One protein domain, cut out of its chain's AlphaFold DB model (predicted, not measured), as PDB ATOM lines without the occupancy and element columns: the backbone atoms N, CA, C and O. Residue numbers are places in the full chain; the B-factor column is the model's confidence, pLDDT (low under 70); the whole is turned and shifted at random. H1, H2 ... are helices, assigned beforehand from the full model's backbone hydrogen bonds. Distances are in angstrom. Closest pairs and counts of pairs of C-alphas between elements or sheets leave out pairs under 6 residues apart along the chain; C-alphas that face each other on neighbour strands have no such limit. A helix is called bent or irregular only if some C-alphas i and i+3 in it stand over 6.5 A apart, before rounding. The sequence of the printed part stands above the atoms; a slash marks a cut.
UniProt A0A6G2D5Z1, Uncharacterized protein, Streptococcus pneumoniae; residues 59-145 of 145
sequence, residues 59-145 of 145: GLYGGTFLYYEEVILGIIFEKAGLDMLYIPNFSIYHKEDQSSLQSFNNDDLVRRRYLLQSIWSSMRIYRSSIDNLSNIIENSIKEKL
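Overview. This is residues 59 to 145 of the 145 residues of an uncharacterized protein of Streptococcus pneumoniae (UniProt A0A6G2D5Z1). Two helices, H1 and H3, lie side by side and run the same way, and a third, H4, folds back from the end of H3 so that its beginning meets the end of H1. From the end of H1 the long link of residues 81 to 97 swings away in a wide open loop, whose residues 85 to 96 stick out, and returns to the short helix H2, which touches no helix. The printed part has 87 residues with four named helices, in the order H1, H2, H3, H4, and no named strand; the class is all helix. It is only just loose, close to compact, with a radius of gyration of the C-alphas of 14.8 A, and the C-alphas span 39 by 37 by 22 A.

Arrangement. H1, residues 69 to 80, touches H3, residues 108 to 127, the same way at a shallow tilt of 0 degrees; the closest C-alphas, of Ile 72 and Ser 122, are 5.3 A apart. H3 touches H1 with residues 118 to 126 alone. H4, residues 130 to 142, only just touches H1, with 3 pairs of C-alphas within 8 A, between residues 76 to 80 of H1 and 130 to 133 of H4; the closest C-alphas, of Lys 79 and Ile 130, are 6.1 A apart. These two run opposite ways at a shallow tilt of 33 degrees, only just short of steep. H3 and H4 are close but not clearly touching, their closest C-alphas, of Ile 125 and Leu 133, 7.3 A apart. H2, residues 98 to 103, is apart from H1 and H4, and only just apart from H3, with 8.2 A between the closest C-alphas. In H1, H2 and H3 every O i to N i+4 pair is within hydrogen-bond range; in H4 it is 7 of 9.

Along the chain. H1 begins at C-alpha 69, (-1.804, -12.466, -27.159), and is 16.4 A long from first to last C-alpha. H2 has six residues. H3, the longest helix, measures 28.6 A and begins at C-alpha 108, (3.083, 0.906, -40.326). H4 measures 19.6 A and ends at C-alpha 142, (-17.485, -16.192, -31.916); it is irregular, with C-alphas 131 and 134 7.0 A apart.

Size, cuts and confidence. The two C-alphas farthest apart, of Asn 89 and Leu 109, are 39.7 A apart. Residues 85 to 96 and 105 to 110, of which 108 to 110 belong to H3, stand free. The link from H1 to H2 is long; those from H2 to H3 and from H3 to H4 are tight. The printed part has no cut and ends at Leu 145, the chain's last residue and the one printed residue with pLDDT under 70.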
ATOM      1  N   GLY A  59     -10.352 -21.623 -25.013       92.12
ATOM      2  CA  GLY A  59      -9.130 -21.284 -25.750       92.12
ATOM      3  C   GLY A  59      -8.618 -19.866 -25.486       92.12
ATOM      4  O   GLY A  59      -8.929 -19.253 -24.466       92.12
ATOM      5  N   LEU A  60      -7.792 -19.356 -26.405       93.50
ATOM      6  CA  LEU A  60      -7.167 -18.034 -26.293       93.50
ATOM      7  C   LEU A  60      -8.170 -16.904 -26.562       93.50
ATOM      8  O   LEU A  60      -9.139 -17.062 -27.301       93.50
ATOM      9  N   TYR A  61      -7.905 -15.723 -26.004       95.00
ATOM     10  CA  TYR A  61      -8.708 -14.536 -26.284       95.00
ATOM     11  C   TYR A  61      -8.621 -14.144 -27.767       95.00
ATOM     12  O   TYR A  61      -7.554 -13.802 -28.270       95.00
ATOM     13  N   GLY A  62      -9.765 -14.134 -28.453       94.38
ATOM     14  CA  GLY A  62      -9.851 -13.882 -29.889       94.38
ATOM     15  C   GLY A  62      -9.732 -12.410 -30.281       94.38
ATOM     16  O   GLY A  62      -9.532 -12.111 -31.449       94.38
ATOM     17  N   GLY A  63      -9.818 -11.453 -29.356       92.12
ATOM     18  CA  GLY A  63      -9.899 -10.019 -29.680       92.12
ATOM     19  C   GLY A  63      -8.570  -9.300 -29.974       92.12
ATOM     20  O   GLY A  63      -8.524  -8.069 -29.870       92.12
ATOM     21  N   THR A  64      -7.495 -10.026 -30.283       91.50
ATOM     22  CA  THR A  64      -6.201  -9.480 -30.745       91.50
ATOM     23  C   THR A  64      -5.789 -10.087 -32.082       91.50
ATOM     24  O   THR A  64      -6.479 -10.958 -32.619       91.50
ATOM     25  N   PHE A  65      -4.716  -9.561 -32.668       90.31
ATOM     26  CA  PHE A  65      -4.087 -10.132 -33.855       90.31
ATOM     27  C   PHE A  65      -2.605  -9.747 -33.894       90.31
ATOM     28  O   PHE A  65      -2.292  -8.562 -34.035       90.31
ATOM     29  N   LEU A  66      -1.731 -10.752 -33.778       87.94
ATOM     30  CA  LEU A  66      -0.261 -10.691 -33.770       87.94
ATOM     31  C   LEU A  66       0.381  -9.871 -32.641       87.94
ATOM     32  O   LEU A  66       1.607  -9.777 -32.579       87.94
ATOM     33  N   TYR A  67      -0.414  -9.242 -31.783       88.62
ATOM     34  CA  TYR A  67       0.077  -8.385 -30.718       88.62
ATOM     35  C   TYR A  67      -0.664  -8.661 -29.412       88.62
ATOM     36  O   TYR A  67      -1.893  -8.639 -29.369       88.62
ATOM     37  N   TYR A  68       0.095  -8.748 -28.313       89.56
ATOM     38  CA  TYR A  68      -0.402  -8.856 -26.933       89.56
ATOM     39  C   TYR A  68      -1.157 -10.152 -26.588       89.56
ATOM     40  O   TYR A  68      -1.685 -10.231 -25.478       89.56
ATOM     41  N   GLU A  69      -1.187 -11.166 -27.453       90.56
ATOM     42  CA  GLU A  69      -1.804 -12.466 -27.159       90.56
ATOM     43  C   GLU A  69      -1.289 -13.040 -25.833       90.56
ATOM     44  O   GLU A  69      -2.077 -13.362 -24.944       90.56
ATOM     45  N   GLU A  70       0.030 -13.091 -25.654       89.19
ATOM     46  CA  GLU A  70       0.661 -13.685 -24.476       89.19
ATOM     47  C   GLU A  70       0.516 -12.794 -23.243       89.19
ATOM     48  O   GLU A  70       0.343 -13.283 -22.129       89.19
ATOM     49  N   VAL A  71       0.495 -11.469 -23.437       89.94
ATOM     50  CA  VAL A  71       0.198 -10.513 -22.361       89.94
ATOM     51  C   VAL A  71      -1.211 -10.751 -21.821       89.94
ATOM     52  O   VAL A  71      -1.415 -10.794 -20.608       89.94
ATOM     53  N   ILE A  72      -2.192 -10.917 -22.709       93.19
ATOM     54  CA  ILE A  72      -3.578 -11.201 -22.332       93.19
ATOM     55  C   ILE A  72      -3.689 -12.571 -21.679       93.19
ATOM     56  O   ILE A  72      -4.341 -12.690 -20.641       93.19
ATOM     57  N   LEU A  73      -3.035 -13.584 -22.246       93.75
ATOM     58  CA  LEU A  73      -3.021 -14.927 -21.686       93.75
ATOM     59  C   LEU A  73      -2.470 -14.925 -20.258       93.75
ATOM     60  O   LEU A  73      -3.077 -15.502 -19.360       93.75
ATOM     61  N   GLY A  74      -1.377 -14.207 -20.020       91.38
ATOM     62  CA  GLY A  74      -0.816 -14.047 -18.688       91.38
ATOM     63  C   GLY A  74      -1.778 -13.391 -17.703       91.38
ATOM     64  O   GLY A  74      -1.938 -13.887 -16.588       91.38
ATOM     65  N   ILE A  75      -2.469 -12.322 -18.115       92.06
ATOM     66  CA  ILE A  75      -3.489 -11.664 -17.282       92.06
ATOM     67  C   ILE A  75      -4.603 -12.655 -16.917       92.06
ATOM     68  O   ILE A  75      -5.057 -12.673 -15.773       92.06
ATOM     69  N   ILE A  76      -5.042 -13.486 -17.868       94.50
ATOM     70  CA  ILE A  76      -6.061 -14.518 -17.632       94.50
ATOM     71  C   ILE A  76      -5.559 -15.536 -16.604       94.50
ATOM     72  O   ILE A  76      -6.276 -15.817 -15.644       94.50
ATOM     73  N   PHE A  77      -4.334 -16.044 -16.760       93.38
ATOM     74  CA  PHE A  77      -3.735 -17.006 -15.830       93.38
ATOM     75  C   PHE A  77      -3.623 -16.439 -14.414       93.38
ATOM     76  O   PHE A  77      -4.072 -17.082 -13.467       93.38
ATOM     77  N   GLU A  78      -3.112 -15.213 -14.266       90.44
ATOM     78  CA  GLU A  78      -2.997 -14.563 -12.956       90.44
ATOM     79  C   GLU A  78      -4.364 -14.435 -12.274       90.44
ATOM     80  O   GLU A  78      -4.517 -14.792 -11.107       90.44
ATOM     81  N   LYS A  79      -5.387 -14.001 -13.020       92.94
ATOM     82  CA  LYS A  79      -6.752 -13.848 -12.495       92.94
ATOM     83  C   LYS A  79      -7.425 -15.179 -12.174       92.94
ATOM     84  O   LYS A  79      -8.275 -15.216 -11.289       92.94
ATOM     85  N   ALA A  80      -7.079 -16.239 -12.897       94.31
ATOM     86  CA  ALA A  80      -7.598 -17.584 -12.682       94.31
ATOM     87  C   ALA A  80      -6.829 -18.364 -11.600       94.31
ATOM     88  O   ALA A  80      -7.215 -19.492 -11.291       94.31
ATOM     89  N   GLY A  81      -5.758 -17.789 -11.036       92.25
ATOM     90  CA  GLY A  81      -4.889 -18.475 -10.080       92.25
ATOM     91  C   GLY A  81      -4.091 -19.624 -10.704       92.25
ATOM     92  O   GLY A  81      -3.729 -20.559  -9.999       92.25
ATOM     93  N   LEU A  82      -3.846 -19.570 -12.016       91.75
ATOM     94  CA  LEU A  82      -3.080 -20.560 -12.767       91.75
ATOM     95  C   LEU A  82      -1.620 -20.115 -12.918       91.75
ATOM     96  O   LEU A  82      -1.308 -18.923 -12.864       91.75
ATOM     97  N   ASP A  83      -0.739 -21.081 -13.159       88.06
ATOM     98  CA  ASP A  83       0.686 -20.845 -13.372       88.06
ATOM     99  C   ASP A  83       1.100 -21.212 -14.799       88.06
ATOM    100  O   ASP A  83       0.561 -22.134 -15.411       88.06
ATOM    101  N   MET A  84       2.079 -20.476 -15.323       87.12
ATOM    102  CA  MET A  84       2.735 -20.781 -16.589       87.12
ATOM    103  C   MET A  84       4.121 -21.373 -16.313       87.12
ATOM    104  O   MET A  84       4.901 -20.790 -15.555       87.12
ATOM    105  N   LEU A  85       4.431 -22.517 -16.929       84.00
ATOM    106  CA  LEU A  85       5.657 -23.280 -16.683       84.00
ATOM    107  C   LEU A  85       6.563 -23.310 -17.917       84.00
ATOM    108  O   LEU A  85       6.132 -23.690 -19.002       84.00
ATOM    109  N   TYR A  86       7.836 -22.955 -17.732       81.00
ATOM    110  CA  TYR A  86       8.865 -23.081 -18.763       81.00
ATOM    111  C   TYR A  86       9.611 -24.414 -18.616       81.00
ATOM    112  O   TYR A  86      10.059 -24.751 -17.520       81.00
ATOM    113  N   ILE A  87       9.775 -25.153 -19.716       80.62
ATOM    114  CA  ILE A  87      10.499 -26.430 -19.742       80.62
ATOM    115  C   ILE A  87      11.855 -26.209 -20.434       80.62
ATOM    116  O   ILE A  87      11.902 -26.172 -21.660       80.62
ATOM    117  N   PRO A  88      12.973 -26.086 -19.689       77.56
ATOM    118  CA  PRO A  88      14.269 -25.700 -20.261       77.56
ATOM    119  C   PRO A  88      14.894 -26.775 -21.159       77.56
ATOM    120  O   PRO A  88      15.710 -26.465 -22.021       77.56
ATOM    121  N   ASN A  89      14.507 -28.038 -20.974       83.75
ATOM    122  CA  ASN A  89      15.050 -29.170 -21.731       83.75
ATOM    123  C   ASN A  89      14.349 -29.379 -23.083       83.75
ATOM    124  O   ASN A  89      14.646 -30.343 -23.784       83.75
ATOM    125  N   PHE A  90      13.399 -28.511 -23.431       79.75
ATOM    126  CA  PHE A  90      12.653 -28.579 -24.674       79.75
ATOM    127  C   PHE A  90      12.819 -27.264 -25.432       79.75
ATOM    128  O   PHE A  90      12.528 -26.191 -24.908       79.75
ATOM    129  N   SER A  91      13.301 -27.344 -26.669       80.56
ATOM    130  CA  SER A  91      13.494 -26.186 -27.534       80.56
ATOM    131  C   SER A  91      12.804 -26.402 -28.874       80.56
ATOM    132  O   SER A  91      12.805 -27.497 -29.435       80.56
ATOM    133  N   ILE A  92      12.198 -25.333 -29.384       81.81
ATOM    134  CA  ILE A  92      11.601 -25.288 -30.715       81.81
ATOM    135  C   ILE A  92      12.242 -24.128 -31.463       81.81
ATOM    136  O   ILE A  92      12.333 -23.016 -30.945       81.81
ATOM    137  N   TYR A  93      12.667 -24.382 -32.700       83.38
ATOM    138  CA  TYR A  93      13.119 -23.328 -33.597       83.38
ATOM    139  C   TYR A  93      11.913 -22.580 -34.157       83.38
ATOM    140  O   TYR A  93      11.066 -23.161 -34.835       83.38
ATOM    141  N   HIS A  94      11.848 -21.280 -33.888       80.31
ATOM    142  CA  HIS A  94      10.822 -20.395 -34.417       80.31
ATOM    143  C   HIS A  94      11.446 -19.404 -35.400       80.31
ATOM    144  O   HIS A  94      12.445 -18.756 -35.092       80.31
ATOM    145  N   LYS A  95      10.859 -19.283 -36.593       83.00
ATOM    146  CA  LYS A  95      11.243 -18.253 -37.560       83.00
ATOM    147  C   LYS A  95      10.464 -16.976 -37.247       83.00
ATOM    148  O   LYS A  95       9.388 -16.754 -37.796       83.00
ATOM    149  N   GLU A  96      11.003 -16.184 -36.330       72.56
ATOM    150  CA  GLU A  96      10.374 -14.952 -35.847       72.56
ATOM    151  C   GLU A  96      10.081 -13.936 -36.975       72.56
ATOM    152  O   GLU A  96      10.619 -14.007 -38.086       72.56
ATOM    153  N   ASP A  97       9.165 -13.004 -36.689       73.69
ATOM    154  CA  ASP A  97       8.761 -11.857 -37.518       73.69
ATOM    155  C   ASP A  97       8.133 -12.130 -38.898       73.69
ATOM    156  O   ASP A  97       7.653 -11.198 -39.548       73.69
ATOM    157  N   GLN A  98       8.036 -13.383 -39.345       77.94
ATOM    158  CA  GLN A  98       7.463 -13.692 -40.664       77.94
ATOM    159  C   GLN A  98       5.973 -13.337 -40.759       77.94
ATOM    160  O   GLN A  98       5.545 -12.733 -41.744       77.94
ATOM    161  N   SER A  99       5.191 -13.650 -39.722       78.00
ATOM    162  CA  SER A  99       3.744 -13.409 -39.720       78.00
ATOM    163  C   SER A  99       3.405 -11.918 -39.788       78.00
ATOM    164  O   SER A  99       2.499 -11.527 -40.521       78.00
ATOM    165  N   SER A 100       4.159 -11.073 -39.079       75.88
ATOM    166  CA  SER A 100       3.963  -9.616 -39.068       75.88
ATOM    167  C   SER A 100       4.286  -8.975 -40.416       75.88
ATOM    168  O   SER A 100       3.510  -8.153 -40.901       75.88
ATOM    169  N   LEU A 101       5.404  -9.370 -41.037       76.12
ATOM    170  CA  LEU A 101       5.812  -8.864 -42.352       76.12
ATOM    171  C   LEU A 101       4.779  -9.214 -43.430       76.12
ATOM    172  O   LEU A 101       4.417  -8.369 -44.248       76.12
ATOM    173  N   GLN A 102       4.263 -10.445 -43.399       80.81
ATOM    174  CA  GLN A 102       3.320 -10.933 -44.401       80.81
ATOM    175  C   GLN A 102       1.894 -10.393 -44.209       80.81
ATOM    176  O   GLN A 102       1.179 -10.204 -45.187       80.81
ATOM    177  N   SER A 103       1.466 -10.123 -42.971       83.12
ATOM    178  CA  SER A 103       0.063  -9.781 -42.686       83.12
ATOM    179  C   SER A 103      -0.314  -8.334 -43.003       83.12
ATOM    180  O   SER A 103      -1.491  -8.047 -43.209       83.12
ATOM    181  N   PHE A 104       0.651  -7.410 -43.023       81.94
ATOM    182  CA  PHE A 104       0.362  -5.974 -43.141       81.94
ATOM    183  C   PHE A 104       0.963  -5.307 -44.379       81.94
ATOM    184  O   PHE A 104       0.878  -4.088 -44.482       81.94
ATOM    185  N   ASN A 105       1.580  -6.050 -45.308       81.12
ATOM    186  CA  ASN A 105       2.293  -5.479 -46.464       81.12
ATOM    187  C   ASN A 105       3.295  -4.367 -46.074       81.12
ATOM    188  O   ASN A 105       3.488  -3.409 -46.819       81.12
ATOM    189  N   ASN A 106       3.910  -4.475 -44.891       74.44
ATOM    190  CA  ASN A 106       4.759  -3.442 -44.281       74.44
ATOM    191  C   ASN A 106       4.082  -2.070 -44.053       74.44
ATOM    192  O   ASN A 106       4.771  -1.059 -43.928       74.44
ATOM    193  N   ASP A 107       2.751  -2.013 -43.948       86.69
ATOM    194  CA  ASP A 107       2.030  -0.793 -43.583       86.69
ATOM    195  C   ASP A 107       2.102  -0.537 -42.067       86.69
ATOM    196  O   ASP A 107       1.461  -1.195 -41.236       86.69
ATOM    197  N   ASP A 108       2.883   0.479 -41.706       86.25
ATOM    198  CA  ASP A 108       3.083   0.906 -40.326       86.25
ATOM    199  C   ASP A 108       1.811   1.425 -39.640       86.25
ATOM    200  O   ASP A 108       1.659   1.267 -38.422       86.25
ATOM    201  N   LEU A 109       0.885   2.043 -40.379       89.06
ATOM    202  CA  LEU A 109      -0.365   2.567 -39.826       89.06
ATOM    203  C   LEU A 109      -1.312   1.425 -39.468       89.06
ATOM    204  O   LEU A 109      -1.898   1.430 -38.380       89.06
ATOM    205  N   VAL A 110      -1.420   0.427 -40.348       88.31
ATOM    206  CA  VAL A 110      -2.207  -0.787 -40.095       88.31
ATOM    207  C   VAL A 110      -1.631  -1.532 -38.896       88.31
ATOM    208  O   VAL A 110      -2.359  -1.812 -37.939       88.31
ATOM    209  N   ARG A 111      -0.311  -1.749 -38.875       87.19
ATOM    210  CA  ARG A 111       0.388  -2.362 -37.738       87.19
ATOM    211  C   ARG A 111       0.087  -1.640 -36.424       87.19
ATOM    212  O   ARG A 111      -0.298  -2.255 -35.428       87.19
ATOM    213  N   ARG A 112       0.217  -0.310 -36.419       88.38
ATOM    214  CA  ARG A 112      -0.045   0.519 -35.237       88.38
ATOM    215  C   ARG A 112      -1.498   0.427 -34.778       88.38
ATOM    216  O   ARG A 112      -1.748   0.451 -33.571       88.38
ATOM    217  N   ARG A 113      -2.456   0.314 -35.699       90.69
ATOM    218  CA  ARG A 113      -3.874   0.128 -35.368       90.69
ATOM    219  C   ARG A 113      -4.102  -1.184 -34.615       90.69
ATOM    220  O   ARG A 113      -4.707  -1.140 -33.544       90.69
ATOM    221  N   TYR A 114      -3.588  -2.308 -35.118       91.56
ATOM    222  CA  TYR A 114      -3.714  -3.611 -34.448       91.56
ATOM    223  C   TYR A 114      -3.022  -3.635 -33.084       91.56
ATOM    224  O   TYR A 114      -3.587  -4.138 -32.110       91.56
ATOM    225  N   LEU A 115      -1.848  -3.009 -32.974       89.75
ATOM    226  CA  LEU A 115      -1.153  -2.845 -31.699       89.75
ATOM    227  C   LEU A 115      -2.014  -2.082 -30.678       89.75
ATOM    228  O   LEU A 115      -2.202  -2.537 -29.550       89.75
ATOM    229  N   LEU A 116      -2.570  -0.928 -31.062       89.38
ATOM    230  CA  LEU A 116      -3.408  -0.115 -30.174       89.38
ATOM    231  C   LEU A 116      -4.709  -0.827 -29.788       89.38
ATOM    232  O   LEU A 116      -5.116  -0.759 -28.627       89.38
ATOM    233  N   GLN A 117      -5.335  -1.533 -30.732       91.69
ATOM    234  CA  GLN A 117      -6.508  -2.364 -30.463       91.69
ATOM    235  C   GLN A 117      -6.185  -3.446 -29.427       91.69
ATOM    236  O   GLN A 117      -6.947  -3.641 -28.482       91.69
ATOM    237  N   SER A 118      -5.026  -4.090 -29.545       92.00
ATOM    238  CA  SER A 118      -4.616  -5.166 -28.641       92.00
ATOM    239  C   SER A 118      -4.229  -4.655 -27.245       92.00
ATOM    240  O   SER A 118      -4.573  -5.265 -26.228       92.00
ATOM    241  N   ILE A 119      -3.642  -3.456 -27.155       89.88
ATOM    242  CA  ILE A 119      -3.448  -2.740 -25.881       89.88
ATOM    243  C   ILE A 119      -4.797  -2.437 -25.214       89.88
ATOM    244  O   ILE A 119      -4.945  -2.581 -24.000       89.88
ATOM    245  N   TRP A 120      -5.802  -2.024 -25.987       90.62
ATOM    246  CA  TRP A 120      -7.129  -1.752 -25.440       90.62
ATOM    247  C   TRP A 120      -7.829  -3.033 -24.971       90.62
ATOM    248  O   TRP A 120      -8.355  -3.074 -23.857       90.62
ATOM    249  N   SER A 121      -7.756  -4.101 -25.767       93.62
ATOM    250  CA  SER A 121      -8.233  -5.437 -25.403       93.62
ATOM    251  C   SER A 121      -7.599  -5.942 -24.106       93.62
ATOM    252  O   SER A 121      -8.322  -6.339 -23.194       93.62
ATOM    253  N   SER A 122      -6.272  -5.867 -23.963       91.06
ATOM    254  CA  SER A 122      -5.600  -6.315 -22.733       91.06
ATOM    255  C   SER A 122      -6.041  -5.531 -21.505       91.06
ATOM    256  O   SER A 122      -6.263  -6.105 -20.440       91.06
ATOM    257  N   MET A 123      -6.286  -4.231 -21.659       90.69
ATOM    258  CA  MET A 123      -6.849  -3.413 -20.592       90.69
ATOM    259  C   MET A 123      -8.284  -3.807 -20.235       90.69
ATOM    260  O   MET A 123      -8.641  -3.792 -19.055       90.69
ATOM    261  N   ARG A 124      -9.112  -4.144 -21.230       92.94
ATOM    262  CA  ARG A 124     -10.480  -4.634 -21.018       92.94
ATOM    263  C   ARG A 124     -10.465  -5.928 -20.204       92.94
ATOM    264  O   ARG A 124     -11.168  -6.010 -19.202       92.94
ATOM    265  N   ILE A 125      -9.610  -6.878 -20.582       94.88
ATOM    266  CA  ILE A 125      -9.427  -8.147 -19.868       94.88
ATOM    267  C   ILE A 125      -8.911  -7.917 -18.447       94.88
ATOM    268  O   ILE A 125      -9.504  -8.419 -17.495       94.88
ATOM    269  N   TYR A 126      -7.887  -7.081 -18.275       91.88
ATOM    270  CA  TYR A 126      -7.341  -6.750 -16.957       91.88
ATOM    271  C   TYR A 126      -8.400  -6.201 -15.990       91.88
ATOM    272  O   TYR A 126      -8.418  -6.551 -14.814       91.88
ATOM    273  N   ARG A 127      -9.302  -5.348 -16.485       92.12
ATOM    274  CA  ARG A 127     -10.348  -4.712 -15.668       92.12
ATOM    275  C   ARG A 127     -11.571  -5.593 -15.418       92.12
ATOM    276  O   ARG A 127     -12.403  -5.222 -14.596       92.12
ATOM    277  N   SER A 128     -11.721  -6.697 -16.142       94.38
ATOM    278  CA  SER A 128     -12.869  -7.593 -15.990       94.38
ATOM    279  C   SER A 128     -12.761  -8.445 -14.718       94.38
ATOM    280  O   SER A 128     -11.662  -8.761 -14.262       94.38
ATOM    281  N   SER A 129     -13.887  -8.840 -14.121       94.94
ATOM    282  CA  SER A 129     -13.889  -9.835 -13.036       94.94
ATOM    283  C   SER A 129     -13.561 -11.226 -13.580       94.94
ATOM    284  O   SER A 129     -13.691 -11.474 -14.775       94.94
ATOM    285  N   ILE A 130     -13.084 -12.131 -12.721       94.31
ATOM    286  CA  ILE A 130     -12.800 -13.520 -13.121       94.31
ATOM    287  C   ILE A 130     -14.063 -14.226 -13.637       94.31
ATOM    288  O   ILE A 130     -13.998 -14.877 -14.673       94.31
ATOM    289  N   ASP A 131     -15.215 -13.977 -13.016       94.56
ATOM    290  CA  ASP A 131     -16.496 -14.606 -13.376       94.56
ATOM    291  C   ASP A 131     -16.968 -14.253 -14.792       94.56
ATOM    292  O   ASP A 131     -17.671 -15.023 -15.436       94.56
ATOM    293  N   ASN A 132     -16.561 -13.086 -15.300       95.81
ATOM    294  CA  ASN A 132     -16.928 -12.628 -16.637       95.81
ATOM    295  C   ASN A 132     -15.927 -13.051 -17.721       95.81
ATOM    296  O   ASN A 132     -16.206 -12.859 -18.905       95.81
ATOM    297  N   LEU A 133     -14.754 -13.581 -17.356       95.62
ATOM    298  CA  LEU A 133     -13.690 -13.842 -18.327       95.62
ATOM    299  C   LEU A 133     -14.068 -14.918 -19.346       95.62
ATOM    300  O   LEU A 133     -13.777 -14.724 -20.524       95.62
ATOM    301  N   SER A 134     -14.728 -16.002 -18.924       95.94
ATOM    302  CA  SER A 134     -15.142 -17.082 -19.833       95.94
ATOM    303  C   SER A 134     -16.038 -16.547 -20.950       95.94
ATOM    304  O   SER A 134     -15.711 -16.701 -22.124       95.94
ATOM    305  N   ASN A 135     -17.079 -15.797 -20.582       96.44
ATOM    306  CA  ASN A 135     -18.010 -15.171 -21.518       96.44
ATOM    307  C   ASN A 135     -17.305 -14.188 -22.464       96.44
ATOM    308  O   ASN A 135     -17.586 -14.164 -23.660       96.44
ATOM    309  N   ILE A 136     -16.383 -13.363 -21.950       96.12
ATOM    310  CA  ILE A 136     -15.644 -12.402 -22.784       96.12
ATOM    311  C   ILE A 136     -14.768 -13.129 -23.811       96.12
ATOM    312  O   ILE A 136     -14.718 -12.713 -24.969       96.12
ATOM    313  N   ILE A 137     -14.073 -14.191 -23.397       95.75
ATOM    314  CA  ILE A 137     -13.207 -14.982 -24.277       95.75
ATOM    315  C   ILE A 137     -14.051 -15.695 -25.332       95.75
ATOM    316  O   ILE A 137     -13.780 -15.543 -26.520       95.75
ATOM    317  N   GLU A 138     -15.114 -16.382 -24.922       96.00
ATOM    318  CA  GLU A 138     -16.005 -17.105 -25.827       96.00
ATOM    319  C   GLU A 138     -16.619 -16.181 -26.887       96.00
ATOM    320  O   GLU A 138     -16.535 -16.465 -28.083       96.00
ATOM    321  N   ASN A 139     -17.154 -15.030 -26.474       95.75
ATOM    322  CA  ASN A 139     -17.709 -14.051 -27.407       95.75
ATOM    323  C   ASN A 139     -16.640 -13.496 -28.357       95.75
ATOM    324  O   ASN A 139     -16.898 -13.355 -29.548       95.75
ATOM    325  N   SER A 140     -15.419 -13.247 -27.867       94.88
ATOM    326  CA  SER A 140     -14.324 -12.750 -28.714       94.88
ATOM    327  C   SER A 140     -13.883 -13.734 -29.802       94.88
ATOM    328  O   SER A 140     -13.324 -13.308 -30.811       94.88
ATOM    329  N   ILE A 141     -14.112 -15.034 -29.595       93.62
ATOM    330  CA  ILE A 141     -13.860 -16.079 -30.592       93.62
ATOM    331  C   ILE A 141     -15.029 -16.131 -31.582       93.62
ATOM    332  O   ILE A 141     -14.802 -16.108 -32.788       93.62
ATOM    333  N   LYS A 142     -16.272 -16.137 -31.082       92.56
ATOM    334  CA  LYS A 142     -17.485 -16.192 -31.916       92.56
ATOM    335  C   LYS A 142     -17.621 -15.005 -32.867       92.56
ATOM    336  O   LYS A 142     -18.072 -15.190 -33.981       92.56
ATOM    337  N   GLU A 143     -17.203 -13.805 -32.464       89.12
ATOM    338  CA  GLU A 143     -17.212 -12.616 -33.336       89.12
ATOM    339  C   GLU A 143     -16.285 -12.738 -34.563       89.12
ATOM    340  O   GLU A 143     -16.370 -11.917 -35.476       89.12
ATOM    341  N   LYS A 144     -15.375 -13.721 -34.578       76.00
ATOM    342  CA  LYS A 144     -14.395 -13.937 -35.651       76.00
ATOM    343  C   LYS A 144     -14.659 -15.177 -36.513       76.00
ATOM    344  O   LYS A 144     -13.932 -15.357 -37.490       76.00
ATOM    345  N   LEU A 145     -15.630 -16.015 -36.142       68.12
ATOM    346  CA  LEU A 145     -16.062 -17.203 -36.889       68.12
ATOM    347  C   LEU A 145     -17.266 -16.862 -37.768       68.12
ATOM    348  O   LEU A 145     -17.277 -17.331 -38.926       68.12
TER     349      LEU A 145